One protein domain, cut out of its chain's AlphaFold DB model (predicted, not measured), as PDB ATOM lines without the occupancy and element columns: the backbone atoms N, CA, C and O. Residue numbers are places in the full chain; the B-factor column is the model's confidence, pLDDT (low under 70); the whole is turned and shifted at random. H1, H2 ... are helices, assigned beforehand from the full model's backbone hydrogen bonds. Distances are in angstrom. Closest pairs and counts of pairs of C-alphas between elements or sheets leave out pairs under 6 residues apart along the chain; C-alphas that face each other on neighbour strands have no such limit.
ATOM      1  N   GLU A  30     -42.992   3.719  37.811       93.50
ATOM      2  CA  GLU A  30     -41.906   4.447  37.141       93.50
ATOM      3  C   GLU A  30     -40.515   3.831  37.363       93.50
ATOM      4  O   GLU A  30     -39.677   3.886  36.463       93.50
ATOM      5  N   LEU A  31     -40.276   3.240  38.537       95.81
ATOM      6  CA  LEU A  31     -38.996   2.623  38.891       95.81
ATOM      7  C   LEU A  31     -38.896   1.141  38.509       95.81
ATOM      8  O   LEU A  31     -37.794   0.596  38.551       95.81
ATOM      9  N   ALA A  32     -39.987   0.499  38.078       96.88
ATOM     10  CA  ALA A  32     -39.988  -0.927  37.757       96.88
ATOM     11  C   ALA A  32     -38.980  -1.301  36.654       96.88
ATOM     12  O   ALA A  32     -38.234  -2.256  36.858       96.88
ATOM     13  N   PRO A  33     -38.840  -0.553  35.536       96.38
ATOM     14  CA  PRO A  33     -37.825  -0.870  34.531       96.38
ATOM     15  C   PRO A  33     -36.395  -0.756  35.071       96.38
ATOM     16  O   PRO A  33     -35.539  -1.565  34.720       96.38
ATOM     17  N   ALA A  34     -36.129   0.230  35.933       95.81
ATOM     18  CA  ALA A  34     -34.809   0.408  36.529       95.81
ATOM     19  C   ALA A  34     -34.489  -0.734  37.500       95.81
ATOM     20  O   ALA A  34     -33.429  -1.342  37.389       95.81
ATOM     21  N   ALA A  35     -35.422  -1.074  38.392       97.12
ATOM     22  CA  ALA A  35     -35.283  -2.198  39.314       97.12
ATOM     23  C   ALA A  35     -35.128  -3.531  38.564       97.12
ATOM     24  O   ALA A  35     -34.242  -4.314  38.894       97.12
ATOM     25  N   PHE A  36     -35.898  -3.739  37.490       97.56
ATOM     26  CA  PHE A  36     -35.803  -4.930  36.649       97.56
ATOM     27  C   PHE A  36     -34.391  -5.141  36.087       97.56
ATOM     28  O   PHE A  36     -33.789  -6.205  36.237       97.56
ATOM     29  N   ILE A  37     -33.830  -4.101  35.468       96.19
ATOM     30  CA  ILE A  37     -32.484  -4.152  34.895       96.19
ATOM     31  C   ILE A  37     -31.417  -4.288  35.984       96.19
ATOM     32  O   ILE A  37     -30.466  -5.046  35.808       96.19
ATOM     33  N   THR A  38     -31.566  -3.578  37.106       95.81
ATOM     34  CA  THR A  38     -30.640  -3.674  38.241       95.81
ATOM     35  C   THR A  38     -30.568  -5.101  38.773       95.81
ATOM     36  O   THR A  38     -29.462  -5.617  38.917       95.81
ATOM     37  N   GLY A  39     -31.715  -5.753  38.986       96.62
ATOM     38  CA  GLY A  39     -31.774  -7.141  39.441       96.62
ATOM     39  C   GLY A  39     -31.092  -8.114  38.479       96.62
ATOM     40  O   GLY A  39     -30.338  -8.975  38.904       96.62
ATOM     41  N   LEU A  40     -31.266  -7.929  37.167       96.69
ATOM     42  CA  LEU A  40     -30.641  -8.813  36.177       96.69
ATOM     43  C   LEU A  40     -29.127  -8.617  36.032       96.69
ATOM     44  O   LEU A  40     -28.425  -9.574  35.721       96.69
ATOM     45  N   LEU A  41     -28.629  -7.382  36.165       95.00
ATOM     46  CA  LEU A  41     -27.268  -7.037  35.733       95.00
ATOM     47  C   LEU A  41     -26.280  -6.753  36.866       95.00
ATOM     48  O   LEU A  41     -25.077  -6.769  36.616       95.00
ATOM     49  N   GLN A  42     -26.748  -6.423  38.073       92.75
ATOM     50  CA  GLN A  42     -25.860  -6.028  39.178       92.75
ATOM     51  C   GLN A  42     -25.624  -7.131  40.210       92.75
ATOM     52  O   GLN A  42     -24.786  -6.952  41.091       92.75
ATOM     53  N   ALA A  43     -26.335  -8.246  40.090       91.56
ATOM     54  CA  ALA A  43     -26.199  -9.420  40.934       91.56
ATOM     55  C   ALA A  43     -25.376 -10.482  40.184       91.56
ATOM     56  O   ALA A  43     -25.809 -10.910  39.108       91.56
ATOM     57  N   PRO A  44     -24.186 -10.887  40.676       89.31
ATOM     58  CA  PRO A  44     -23.339 -11.858  39.988       89.31
ATOM     59  C   PRO A  44     -24.061 -13.165  39.655       89.31
ATOM     60  O   PRO A  44     -23.918 -13.657  38.536       89.31
ATOM     61  N   CYS A  45     -24.881 -13.693  40.575       85.06
ATOM     62  CA  CYS A  45     -25.557 -14.969  40.341       85.06
ATOM     63  C   CYS A  45     -26.561 -14.891  39.180       85.06
ATOM     64  O   CYS A  45     -26.704 -15.841  38.411       85.06
ATOM     65  N   CYS A  46     -27.208 -13.737  39.000       93.56
ATOM     66  CA  CYS A  46     -28.171 -13.515  37.929       93.56
ATOM     67  C   CYS A  46     -27.484 -13.147  36.615       93.56
ATOM     68  O   CYS A  46     -27.908 -13.618  35.559       93.56
ATOM     69  N   LEU A  47     -26.424 -12.333  36.662       94.69
ATOM     70  CA  LEU A  47     -25.721 -11.866  35.468       94.69
ATOM     71  C   LEU A  47     -25.156 -13.036  34.658       94.69
ATOM     72  O   LEU A  47     -25.322 -13.047  33.439       94.69
ATOM     73  N   ASP A  48     -24.542 -14.019  35.320       94.31
ATOM     74  CA  ASP A  48     -23.970 -15.189  34.647       94.31
ATOM     75  C   ASP A  48     -25.067 -16.023  33.968       94.31
ATOM     76  O   ASP A  48     -24.978 -16.322  32.776       94.31
ATOM     77  N   VAL A  49     -26.170 -16.299  34.675       96.38
ATOM     78  CA  VAL A  49     -27.320 -17.037  34.126       96.38
ATOM     79  C   VAL A  49     -27.939 -16.296  32.940       96.38
ATOM     80  O   VAL A  49     -28.246 -16.908  31.913       96.38
ATOM     81  N   VAL A  50     -28.114 -14.976  33.047       96.12
ATOM     82  CA  VAL A  50     -28.631 -14.145  31.952       96.12
ATOM     83  C   VAL A  50     -27.667 -14.176  30.770       96.12
ATOM     84  O   VAL A  50     -28.119 -14.368  29.643       96.12
ATOM     85  N   ALA A  51     -26.362 -14.022  31.001       95.69
ATOM     86  CA  ALA A  51     -25.341 -14.021  29.958       95.69
ATOM     87  C   ALA A  51     -25.298 -15.354  29.197       95.69
ATOM     88  O   ALA A  51     -25.318 -15.349  27.966       95.69
ATOM     89  N   GLU A  52     -25.303 -16.483  29.908       95.81
ATOM     90  CA  GLU A  52     -25.347 -17.822  29.313       95.81
ATOM     91  C   GLU A  52     -26.633 -18.041  28.512       95.81
ATOM     92  O   GLU A  52     -26.587 -18.488  27.364       95.81
ATOM     93  N   THR A  53     -27.774 -17.646  29.085       95.62
ATOM     94  CA  THR A  53     -29.087 -17.753  28.439       95.62
ATOM     95  C   THR A  53     -29.126 -16.963  27.136       95.62
ATOM     96  O   THR A  53     -29.513 -17.493  26.100       95.62
ATOM     97  N   VAL A  54     -28.710 -15.692  27.144       93.94
ATOM     98  CA  VAL A  54     -28.739 -14.893  25.912       93.94
ATOM     99  C   VAL A  54     -27.694 -15.378  24.914       93.94
ATOM    100  O   VAL A  54     -27.942 -15.323  23.711       93.94
ATOM    101  N   ALA A  55     -26.533 -15.862  25.366       95.88
ATOM    102  CA  ALA A  55     -25.488 -16.383  24.489       95.88
ATOM    103  C   ALA A  55     -25.927 -17.638  23.723       95.88
ATOM    104  O   ALA A  55     -25.432 -17.866  22.619       95.88
ATOM    105  N   SER A  56     -26.872 -18.417  24.260       96.00
ATOM    106  CA  SER A  56     -27.402 -19.597  23.575       96.00
ATOM    107  C   SER A  56     -28.377 -19.265  22.439       96.00
ATOM    108  O   SER A  56     -28.643 -20.134  21.611       96.00
ATOM    109  N   TRP A  57     -28.912 -18.040  22.375       96.06
ATOM    110  CA  TRP A  57     -29.888 -17.646  21.354       96.06
ATOM    111  C   TRP A  57     -29.228 -17.317  20.021       96.06
ATOM    112  O   TRP A  57     -28.366 -16.426  19.943       96.06
ATOM    113  N   THR A  58     -29.698 -17.965  18.957       96.38
ATOM    114  CA  THR A  58     -29.175 -17.747  17.607       96.38
ATOM    115  C   THR A  58     -29.547 -16.366  17.072       96.38
ATOM    116  O   THR A  58     -30.432 -15.670  17.580       96.38
ATOM    117  N   LEU A  59     -28.850 -15.938  16.020       95.31
ATOM    118  CA  LEU A  59     -29.150 -14.669  15.368       95.31
ATOM    119  C   LEU A  59     -30.556 -14.685  14.744       95.31
ATOM    120  O   LEU A  59     -31.286 -13.698  14.832       95.31
ATOM    121  N   GLU A  60     -30.949 -15.817  14.169       95.88
ATOM    122  CA  GLU A  60     -32.262 -16.040  13.571       95.88
ATOM    123  C   GLU A  60     -33.375 -15.951  14.621       95.88
ATOM    124  O   GLU A  60     -34.346 -15.226  14.406       95.88
ATOM    125  N   GLU A  61     -33.205 -16.598  15.782       95.94
ATOM    126  CA  GLU A  61     -34.161 -16.511  16.896       95.94
ATOM    127  C   GLU A  61     -34.331 -15.066  17.377       95.94
ATOM    128  O   GLU A  61     -35.446 -14.623  17.651       95.94
ATOM    129  N   ARG A  62     -33.238 -14.294  17.435       94.94
ATOM    130  CA  ARG A  62     -33.279 -12.871  17.810       94.94
ATOM    131  C   ARG A  62     -34.063 -12.032  16.814       94.94
ATOM    132  O   ARG A  62     -34.887 -11.224  17.240       94.94
ATOM    133  N   TYR A  63     -33.843 -12.215  15.514       94.81
ATOM    134  CA  TYR A  63     -34.613 -11.497  14.498       94.81
ATOM    135  C   TYR A  63     -36.092 -11.878  14.521       94.81
ATOM    136  O   TYR A  63     -36.953 -10.999  14.461       94.81
ATOM    137  N   GLU A  64     -36.393 -13.167  14.660       95.56
ATOM    138  CA  GLU A  64     -37.766 -13.654  14.734       95.56
ATOM    139  C   GLU A  64     -38.489 -13.126  15.981       95.56
ATOM    140  O   GLU A  64     -39.619 -12.646  15.886       95.56
ATOM    141  N   ALA A  65     -37.830 -13.140  17.143       94.62
ATOM    142  CA  ALA A  65     -38.381 -12.592  18.376       94.62
ATOM    143  C   ALA A  65     -38.632 -11.080  18.271       94.62
ATOM    144  O   ALA A  65     -39.684 -10.611  18.706       94.62
ATOM    145  N   ILE A  66     -37.722 -10.315  17.654       92.38
ATOM    146  CA  ILE A  66     -37.938  -8.881  17.397       92.38
ATOM    147  C   ILE A  66     -39.198  -8.678  16.554       92.38
ATOM    148  O   ILE A  66     -40.027  -7.833  16.894       92.38
ATOM    149  N   GLU A  67     -39.384  -9.462  15.492       94.44
ATOM    150  CA  GLU A  67     -40.543  -9.301  14.619       94.44
ATOM    151  C   GLU A  67     -41.859  -9.651  15.315       94.44
ATOM    152  O   GLU A  67     -42.820  -8.884  15.254       94.44
ATOM    153  N   LYS A  68     -41.877 -10.757  16.059       95.19
ATOM    154  CA  LYS A  68     -43.034 -11.197  16.847       95.19
ATOM    155  C   LYS A  68     -43.391 -10.216  17.965       95.19
ATOM    156  O   LYS A  68     -44.572  -9.964  18.208       95.19
ATOM    157  N   SER A  69     -42.386  -9.589  18.585       90.81
ATOM    158  CA  SER A  69     -42.574  -8.612  19.672       90.81
ATOM    159  C   SER A  69     -43.332  -7.343  19.261       90.81
ATOM    160  O   SER A  69     -43.824  -6.615  20.121       90.81
ATOM    161  N   LYS A  70     -43.494  -7.090  17.952       90.94
ATOM    162  CA  LYS A  70     -44.360  -6.014  17.436       90.94
ATOM    163  C   LYS A  70     -45.835  -6.228  17.778       90.94
ATOM    164  O   LYS A  70     -46.628  -5.291  17.705       90.94
ATOM    165  N   THR A  71     -46.203  -7.455  18.136       90.69
ATOM    166  CA  THR A  71     -47.516  -7.815  18.664       90.69
ATOM    167  C   THR A  71     -47.400  -8.113  20.156       90.69
ATOM    168  O   THR A  71     -46.441  -8.739  20.600       90.69
ATOM    169  N   ILE A  72     -48.384  -7.682  20.949       90.06
ATOM    170  CA  ILE A  72     -48.427  -7.962  22.393       90.06
ATOM    171  C   ILE A  72     -49.103  -9.325  22.619       90.06
ATOM    172  O   ILE A  72     -50.148  -9.423  23.259       90.06
ATOM    173  N   ASP A  73     -48.531 -10.383  22.046       94.75
ATOM    174  CA  ASP A  73     -49.018 -11.757  22.189       94.75
ATOM    175  C   ASP A  73     -47.973 -12.616  22.902       94.75
ATOM    176  O   ASP A  73     -47.011 -13.120  22.318       94.75
ATOM    177  N   LEU A  74     -48.189 -12.796  24.205       95.06
ATOM    178  CA  LEU A  74     -47.269 -13.528  25.069       95.06
ATOM    179  C   LEU A  74     -47.255 -15.043  24.801       95.06
ATOM    180  O   LEU A  74     -46.389 -15.742  25.332       95.06
ATOM    181  N   SER A  75     -48.208 -15.565  24.023       96.25
ATOM    182  CA  SER A  75     -48.279 -16.990  23.691       96.25
ATOM    183  C   SER A  75     -47.321 -17.382  22.566       96.25
ATOM    184  O   SER A  75     -46.948 -18.554  22.468       96.25
ATOM    185  N   GLN A  76     -46.873 -16.415  21.757       97.25
ATOM    186  CA  GLN A  76     -45.967 -16.681  20.646       97.25
ATOM    187  C   GLN A  76     -44.635 -17.232  21.136       97.25
ATOM    188  O   GLN A  76     -44.076 -16.791  22.143       97.25
ATOM    189  N   ILE A  77     -44.123 -18.195  20.374       96.56
ATOM    190  CA  ILE A  77     -42.807 -18.782  20.587       96.56
ATOM    191  C   ILE A  77     -41.735 -17.742  20.257       96.56
ATOM    192  O   ILE A  77     -41.723 -17.205  19.152       96.56
ATOM    193  N   ALA A  78     -40.853 -17.487  21.214       93.31
ATOM    194  CA  ALA A  78     -39.680 -16.635  21.110       93.31
ATOM    195  C   ALA A  78     -38.422 -17.525  21.071       93.31
ATOM    196  O   ALA A  78     -38.299 -18.369  20.186       93.31
ATOM    197  N   PHE A  79     -37.508 -17.358  22.024       95.56
ATOM    198  CA  PHE A  79     -36.223 -18.058  22.076       95.56
ATOM    199  C   PHE A  79     -36.338 -19.481  22.630       95.56
ATOM    200  O   PHE A  79     -37.209 -19.743  23.464       95.56
ATOM    201  N   ASP A  80     -35.455 -20.388  22.199       94.88
ATOM    202  CA  ASP A  80     -35.361 -21.776  22.683       94.88
ATOM    203  C   ASP A  80     -36.708 -22.526  22.669       94.88
ATOM    204  O   ASP A  80     -37.062 -23.303  23.559       94.88
ATOM    205  N   ARG A  81     -37.536 -22.249  21.654       94.31
ATOM    206  CA  ARG A  81     -38.890 -22.819  21.516       94.31
ATOM    207  C   ARG A  81     -39.804 -22.568  22.731       94.31
ATOM    208  O   ARG A  81     -40.807 -23.265  22.903       94.31
ATOM    209  N   LYS A  82     -39.496 -21.571  23.561       97.38
ATOM    210  CA  LYS A  82     -40.330 -21.121  24.683       97.38
ATOM    211  C   LYS A  82     -41.136 -19.894  24.292       97.38
ATOM    212  O   LYS A  82     -40.734 -19.128  23.424       97.38
ATOM    213  N   SER A  83     -42.283 -19.696  24.932       97.44
ATOM    214  CA  SER A  83     -43.122 -18.524  24.677       97.44
ATOM    215  C   SER A  83     -42.545 -17.251  25.299       97.44
ATOM    216  O   SER A  83     -41.755 -17.309  26.244       97.44
ATOM    217  N   PHE A  84     -42.986 -16.083  24.828       97.12
ATOM    218  CA  PHE A  84     -42.688 -14.822  25.514       97.12
ATOM    219  C   PHE A  84     -43.141 -14.844  26.973       97.12
ATOM    220  O   PHE A  84     -42.415 -14.349  27.829       97.12
ATOM    221  N   ARG A  85     -44.304 -15.430  27.285       97.00
ATOM    222  CA  ARG A  85     -44.770 -15.587  28.670       97.00
ATOM    223  C   ARG A  85     -43.730 -16.288  29.542       97.00
ATOM    224  O   ARG A  85     -43.383 -15.754  30.588       97.00
ATOM    225  N   HIS A  86     -43.206 -17.420  29.074       97.62
ATOM    226  CA  HIS A  86     -42.185 -18.171  29.800       97.62
ATOM    227  C   HIS A  86     -40.942 -17.318  30.077       97.62
ATOM    228  O   HIS A  86     -40.449 -17.290  31.199       97.62
ATOM    229  N   TRP A  87     -40.458 -16.582  29.073       97.00
ATOM    230  CA  TRP A  87     -39.291 -15.717  29.247       97.00
ATOM    231  C   TRP A  87     -39.555 -14.523  30.165       97.00
ATOM    232  O   TRP A  87     -38.679 -14.177  30.948       97.00
ATOM    233  N   ASN A  88     -40.744 -13.915  30.123       96.88
ATOM    234  CA  ASN A  88     -41.110 -12.857  31.069       96.88
ATOM    235  C   ASN A  88     -41.118 -13.395  32.504       96.88
ATOM    236  O   ASN A  88     -40.502 -12.796  33.375       96.88
ATOM    237  N   GLU A  89     -41.759 -14.542  32.740       97.88
ATOM    238  CA  GLU A  89     -41.789 -15.200  34.052       97.88
ATOM    239  C   GLU A  89     -40.371 -15.509  34.548       97.88
ATOM    240  O   GLU A  89     -40.016 -15.125  35.662       97.88
ATOM    241  N   LYS A  90     -39.528 -16.104  33.693       97.69
ATOM    242  CA  LYS A  90     -38.151 -16.449  34.060       97.69
ATOM    243  C   LYS A  90     -37.289 -15.222  34.353       97.69
ATOM    244  O   LYS A  90     -36.521 -15.224  35.310       97.69
ATOM    245  N   LEU A  91     -37.393 -14.176  33.537       97.62
ATOM    246  CA  LEU A  91     -36.616 -12.954  33.734       97.62
ATOM    247  C   LEU A  91     -37.112 -12.147  34.938       97.62
ATOM    248  O   LEU A  91     -36.299 -11.509  35.599       97.62
ATOM    249  N   PHE A  92     -38.409 -12.175  35.260       98.19
ATOM    250  CA  PHE A  92     -38.907 -11.569  36.496       98.19
ATOM    251  C   PHE A  92     -38.408 -12.303  37.735       98.19
ATOM    252  O   PHE A  92     -37.966 -11.639  38.665       98.19
ATOM    253  N   GLU A  93     -38.429 -13.637  37.729       97.75
ATOM    254  CA  GLU A  93     -37.854 -14.455  38.803       97.75
ATOM    255  C   GLU A  93     -36.379 -14.093  39.031       97.75
ATOM    256  O   GLU A  93     -36.024 -13.649  40.119       97.75
ATOM    257  N   LEU A  94     -35.555 -14.155  37.977       98.00
ATOM    258  CA  LEU A  94     -34.128 -13.818  38.057       98.00
ATOM    259  C   LEU A  94     -33.890 -12.386  38.536       98.00
ATOM    260  O   LEU A  94     -33.000 -12.131  39.336       98.00
ATOM    261  N   SER A  95     -34.674 -11.432  38.042       98.00
ATOM    262  CA  SER A  95     -34.522 -10.037  38.441       98.00
ATOM    263  C   SER A  95     -34.847  -9.832  39.922       98.00
ATOM    264  O   SER A  95     -34.114  -9.142  40.625       98.00
ATOM    265  N   LEU A  96     -35.918 -10.456  40.413       98.19
ATOM    266  CA  LEU A  96     -36.313 -10.384  41.817       98.19
ATOM    267  C   LEU A  96     -35.272 -11.041  42.737       98.19
ATOM    268  O   LEU A  96     -34.923 -10.446  43.753       98.19
ATOM    269  N   GLU A  97     -34.734 -12.202  42.357       97.06
ATOM    270  CA  GLU A  97     -33.617 -12.856  43.061       97.06
ATOM    271  C   GLU A  97     -32.375 -11.958  43.113       97.06
ATOM    272  O   GLU A  97     -31.762 -11.793  44.167       97.06
ATOM    273  N   GLY A  98     -32.033 -11.307  42.000       97.62
ATOM    274  CA  GLY A  98     -30.872 -10.427  41.946       97.62
ATOM    275  C   GLY A  98     -31.024  -9.152  42.777       97.62
ATOM    276  O   GLY A  98     -30.041  -8.648  43.320       97.62
ATOM    277  N   LEU A  99     -32.247  -8.635  42.939       97.81
ATOM    278  CA  LEU A  99     -32.504  -7.530  43.871       97.81
ATOM    279  C   LEU A  99     -32.274  -7.945  45.329       97.81
ATOM    280  O   LEU A  99     -31.785  -7.128  46.110       97.81
ATOM    281  N   ASP A 100     -32.582  -9.192  45.687       96.56
ATOM    282  CA  ASP A 100     -32.339  -9.712  47.033       96.56
ATOM    283  C   ASP A 100     -30.849  -9.957  47.288       96.56
ATOM    284  O   ASP A 100     -30.322  -9.461  48.284       96.56
ATOM    285  N   GLU A 101     -30.134 -10.602  46.356       96.06
ATOM    286  CA  GLU A 101     -28.676 -10.782  46.472       96.06
ATOM    287  C   GLU A 101     -27.971  -9.428  46.621       96.06
ATOM    288  O   GLU A 101     -27.114  -9.236  47.487       96.06
ATOM    289  N   ARG A 102     -28.356  -8.448  45.801       95.75
ATOM    290  CA  ARG A 102     -27.805  -7.094  45.864       95.75
ATOM    291  C   ARG A 102     -28.052  -6.433  47.221       95.75
ATOM    292  O   ARG A 102     -27.154  -5.761  47.738       95.75
ATOM    293  N   ALA A 103     -29.257  -6.577  47.767       97.00
ATOM    294  CA  ALA A 103     -29.611  -6.011  49.062       97.00
ATOM    295  C   ALA A 103     -28.715  -6.575  50.173       97.00
ATOM    296  O   ALA A 103     -28.189  -5.812  50.987       97.00
ATOM    297  N   GLU A 104     -28.467  -7.888  50.145       96.00
ATOM    298  CA  GLU A 104     -27.548  -8.566  51.061       96.00
ATOM    299  C   GLU A 104     -26.098  -8.098  50.877       96.00
ATOM    300  O   GLU A 104     -25.448  -7.714  51.849       96.00
ATOM    301  N   GLN A 105     -25.594  -8.064  49.639       95.44
ATOM    302  CA  GLN A 105     -24.208  -7.685  49.334       95.44
ATOM    303  C   GLN A 105     -23.870  -6.247  49.736       95.44
ATOM    304  O   GLN A 105     -22.751  -5.968  50.171       95.44
ATOM    305  N   LEU A 106     -24.818  -5.325  49.566       96.06
ATOM    306  CA  LEU A 106     -24.623  -3.907  49.865       96.06
ATOM    307  C   LEU A 106     -25.117  -3.505  51.258       96.06
ATOM    308  O   LEU A 106     -24.934  -2.349  51.644       96.06
ATOM    309  N   CYS A 107     -25.731  -4.425  52.005       96.75
ATOM    310  CA  CYS A 107     -26.390  -4.149  53.282       96.75
ATOM    311  C   CYS A 107     -27.417  -3.001  53.182       96.75
ATOM    312  O   CYS A 107     -27.452  -2.110  54.036       96.75
ATOM    313  N   ILE A 108     -28.241  -3.005  52.130       96.44
ATOM    314  CA  ILE A 108     -29.297  -2.006  51.889       96.44
ATOM    315  C   ILE A 108     -30.692  -2.638  52.013       96.44
ATOM    316  O   ILE A 108     -30.823  -3.857  51.910       96.44
ATOM    317  N   PRO A 109     -31.759  -1.843  52.222       96.31
ATOM    318  CA  PRO A 109     -33.124  -2.350  52.121       96.31
ATOM    319  C   PRO A 109     -33.402  -2.966  50.746       96.31
ATOM    320  O   PRO A 109     -32.909  -2.466  49.735       96.31
ATOM    321  N   SER A 110     -34.232  -4.012  50.711       93.69
ATOM    322  CA  SER A 110     -34.610  -4.664  49.455       93.69
ATOM    323  C   SER A 110     -35.327  -3.692  48.516       93.69
ATOM    324  O   SER A 110     -36.294  -3.018  48.882       93.69
ATOM    325  N   GLU A 111     -34.854  -3.651  47.273       96.88
ATOM    326  CA  GLU A 111     -35.401  -2.820  46.200       96.88
ATOM    327  C   GLU A 111     -36.577  -3.512  45.478       96.88
ATOM    328  O   GLU A 111     -37.167  -2.929  44.563       96.88
ATOM    329  N   ARG A 112     -36.984  -4.721  45.913       97.38
ATOM    330  CA  ARG A 112     -38.152  -5.458  45.383       97.38
ATOM    331  C   ARG A 112     -39.425  -4.628  45.359       97.38
ATOM    332  O   ARG A 112     -40.219  -4.776  44.434       97.38
ATOM    333  N   ILE A 113     -39.593  -3.711  46.315       97.06
ATOM    334  CA  ILE A 113     -40.745  -2.801  46.399       97.06
ATOM    335  C   ILE A 113     -40.998  -2.020  45.100       97.06
ATOM    336  O   ILE A 113     -42.124  -1.595  44.849       97.06
ATOM    337  N   TYR A 114     -39.970  -1.838  44.265       97.62
ATOM    338  CA  TYR A 114     -40.065  -1.125  42.996       97.62
ATOM    339  C   TYR A 114     -40.441  -2.020  41.809       97.62
ATOM    340  O   TYR A 114     -40.861  -1.493  40.780       97.62
ATOM    341  N   LEU A 115     -40.298  -3.344  41.928       98.00
ATOM    342  CA  LEU A 115     -40.505  -4.300  40.837       98.00
ATOM    343  C   LEU A 115     -41.640  -5.287  41.115       98.00
ATOM    344  O   LEU A 115     -42.494  -5.495  40.259       98.00
ATOM    345  N   GLU A 116     -41.667  -5.887  42.299       98.25
ATOM    346  CA  GLU A 116     -42.584  -6.969  42.660       98.25
ATOM    347  C   GLU A 116     -44.064  -6.605  42.445       98.25
ATOM    348  O   GLU A 116     -44.750  -7.363  41.757       98.25
ATOM    349  N   PRO A 117     -44.556  -5.410  42.842       97.56
ATOM    350  CA  PRO A 117     -45.948  -5.042  42.583       97.56
ATOM    351  C   PRO A 117     -46.283  -4.909  41.087       97.56
ATOM    352  O   PRO A 117     -47.442  -5.057  40.695       97.56
ATOM    353  N   PHE A 118     -45.295  -4.599  40.237       97.31
ATOM    354  CA  PHE A 118     -45.470  -4.583  38.782       97.31
ATOM    355  C   PHE A 118     -45.522  -6.008  38.228       97.31
ATOM    356  O   PHE A 118     -46.384  -6.315  37.406       97.31
ATOM    357  N   VAL A 119     -44.635  -6.887  38.702       97.62
ATOM    358  CA  VAL A 119     -44.583  -8.300  38.299       97.62
ATOM    359  C   VAL A 119     -45.890  -9.008  38.634       97.62
ATOM    360  O   VAL A 119     -46.490  -9.628  37.758       97.62
ATOM    361  N   GLU A 120     -46.382  -8.873  39.865       97.56
ATOM    362  CA  GLU A 120     -47.653  -9.466  40.289       97.56
ATOM    363  C   GLU A 120     -48.820  -8.978  39.425       97.56
ATOM    364  O   GLU A 120     -49.658  -9.766  38.976       97.56
ATOM    365  N   GLN A 121     -48.862  -7.674  39.141       96.25
ATOM    366  CA  GLN A 121     -49.887  -7.074  38.296       96.25
ATOM    367  C   GLN A 121     -49.818  -7.606  36.859       96.25
ATOM    368  O   GLN A 121     -50.852  -7.974  36.294       96.25
ATOM    369  N   PHE A 122     -48.616  -7.701  36.288       96.31
ATOM    370  CA  PHE A 122     -48.401  -8.188  34.930       96.31
ATOM    371  C   PHE A 122     -48.736  -9.677  34.802       96.31
ATOM    372  O   PHE A 122     -49.398 -10.088  33.849       96.31
ATOM    373  N   LEU A 123     -48.302 -10.508  35.750       95.88
ATOM    374  CA  LEU A 123     -48.531 -11.950  35.694       95.88
ATOM    375  C   LEU A 123     -50.004 -12.303  35.919       95.88
ATOM    376  O   LEU A 123     -50.512 -13.206  35.254       95.88
ATOM    377  N   SER A 124     -50.699 -11.562  36.790       95.94
ATOM    378  CA  SER A 124     -52.116 -11.798  37.098       95.94
ATOM    379  C   SER A 124     -53.078 -11.265  36.033       95.94
ATOM    380  O   SER A 124     -54.066 -11.930  35.724       95.94
ATOM    381  N   LYS A 125     -52.817 -10.077  35.471       94.94
ATOM    382  CA  LYS A 125     -53.752  -9.375  34.568       94.94
ATOM    383  C   LYS A 125     -53.228  -9.197  33.144       94.94
ATOM    384  O   LYS A 125     -53.939  -8.681  32.287       94.94
ATOM    385  N   GLY A 126     -51.995  -9.610  32.873       94.50
ATOM    386  CA  GLY A 126     -51.336  -9.423  31.586       94.50
ATOM    387  C   GLY A 126     -50.738  -8.021  31.401       94.50
ATOM    388  O   GLY A 126     -50.670  -7.227  32.336       94.50
ATOM    389  N   PRO A 127     -50.295  -7.679  30.182       94.12
ATOM    390  CA  PRO A 127     -49.663  -6.396  29.888       94.12
ATOM    391  C   PRO A 127     -50.570  -5.194  30.176       94.12
ATOM    392  O   PRO A 127     -51.702  -5.122  29.693       94.12
TER     393      PRO A 127
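Overview. This is residues 30 to 127 of the 162 residues of an uncharacterized protein of Candidatus Marinimicrobia bacterium (UniProt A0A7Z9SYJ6). A long helix, H4, runs through the middle, with H2 and H6 on opposite sides running back and H1 crossing it. H3 and the loop 69 to 83 lie at one end. The printed part has 98 residues, six named helices, H1 to H6 in chain order, and no named strand: all helix, compact, radius of gyration of the C-alphas 14.2 A, spans 41 by 30 by 18 A.

Along the chain. H1 is residues 32 to 41, from C-alpha 32 at (-39.988, -0.927, 37.757); H2 44 to 55, 16.3 A; H3 59 to 68; H4 84 to 106, 32.2 A; H5 111 to 114; H6 116 to 125, to C-alpha 125 at (-53.752, -9.375, 34.568).

Arrangement. H4 is the hub. H1 touches it about perpendicular, 75 degrees, closest C-alphas Gly 39 and Ser 95, 4.1 A. H2, with residues 44 to 46 alone, touches it at a shallow tilt of 28 degrees, opposite ways, closest C-alphas Cys 46 and Gly 98, 5.7 A. H6 only just touches it, with 3 pairs of C-alphas within 8 A, closest Phe 92 and Val 119, 6.8 A. H5 touches H4, closest C-alphas Leu 99 and Glu 111, 6.0 A. H3 touches no helix. Every O i to N i+4 pair is within hydrogen-bond range in H1, H3, H4 and H6, 7 of 8 in H2; H5 is too short.

Size, cuts and confidence. The printed part has no cut. The link H3 to H4 is long. No printed residue is under 70.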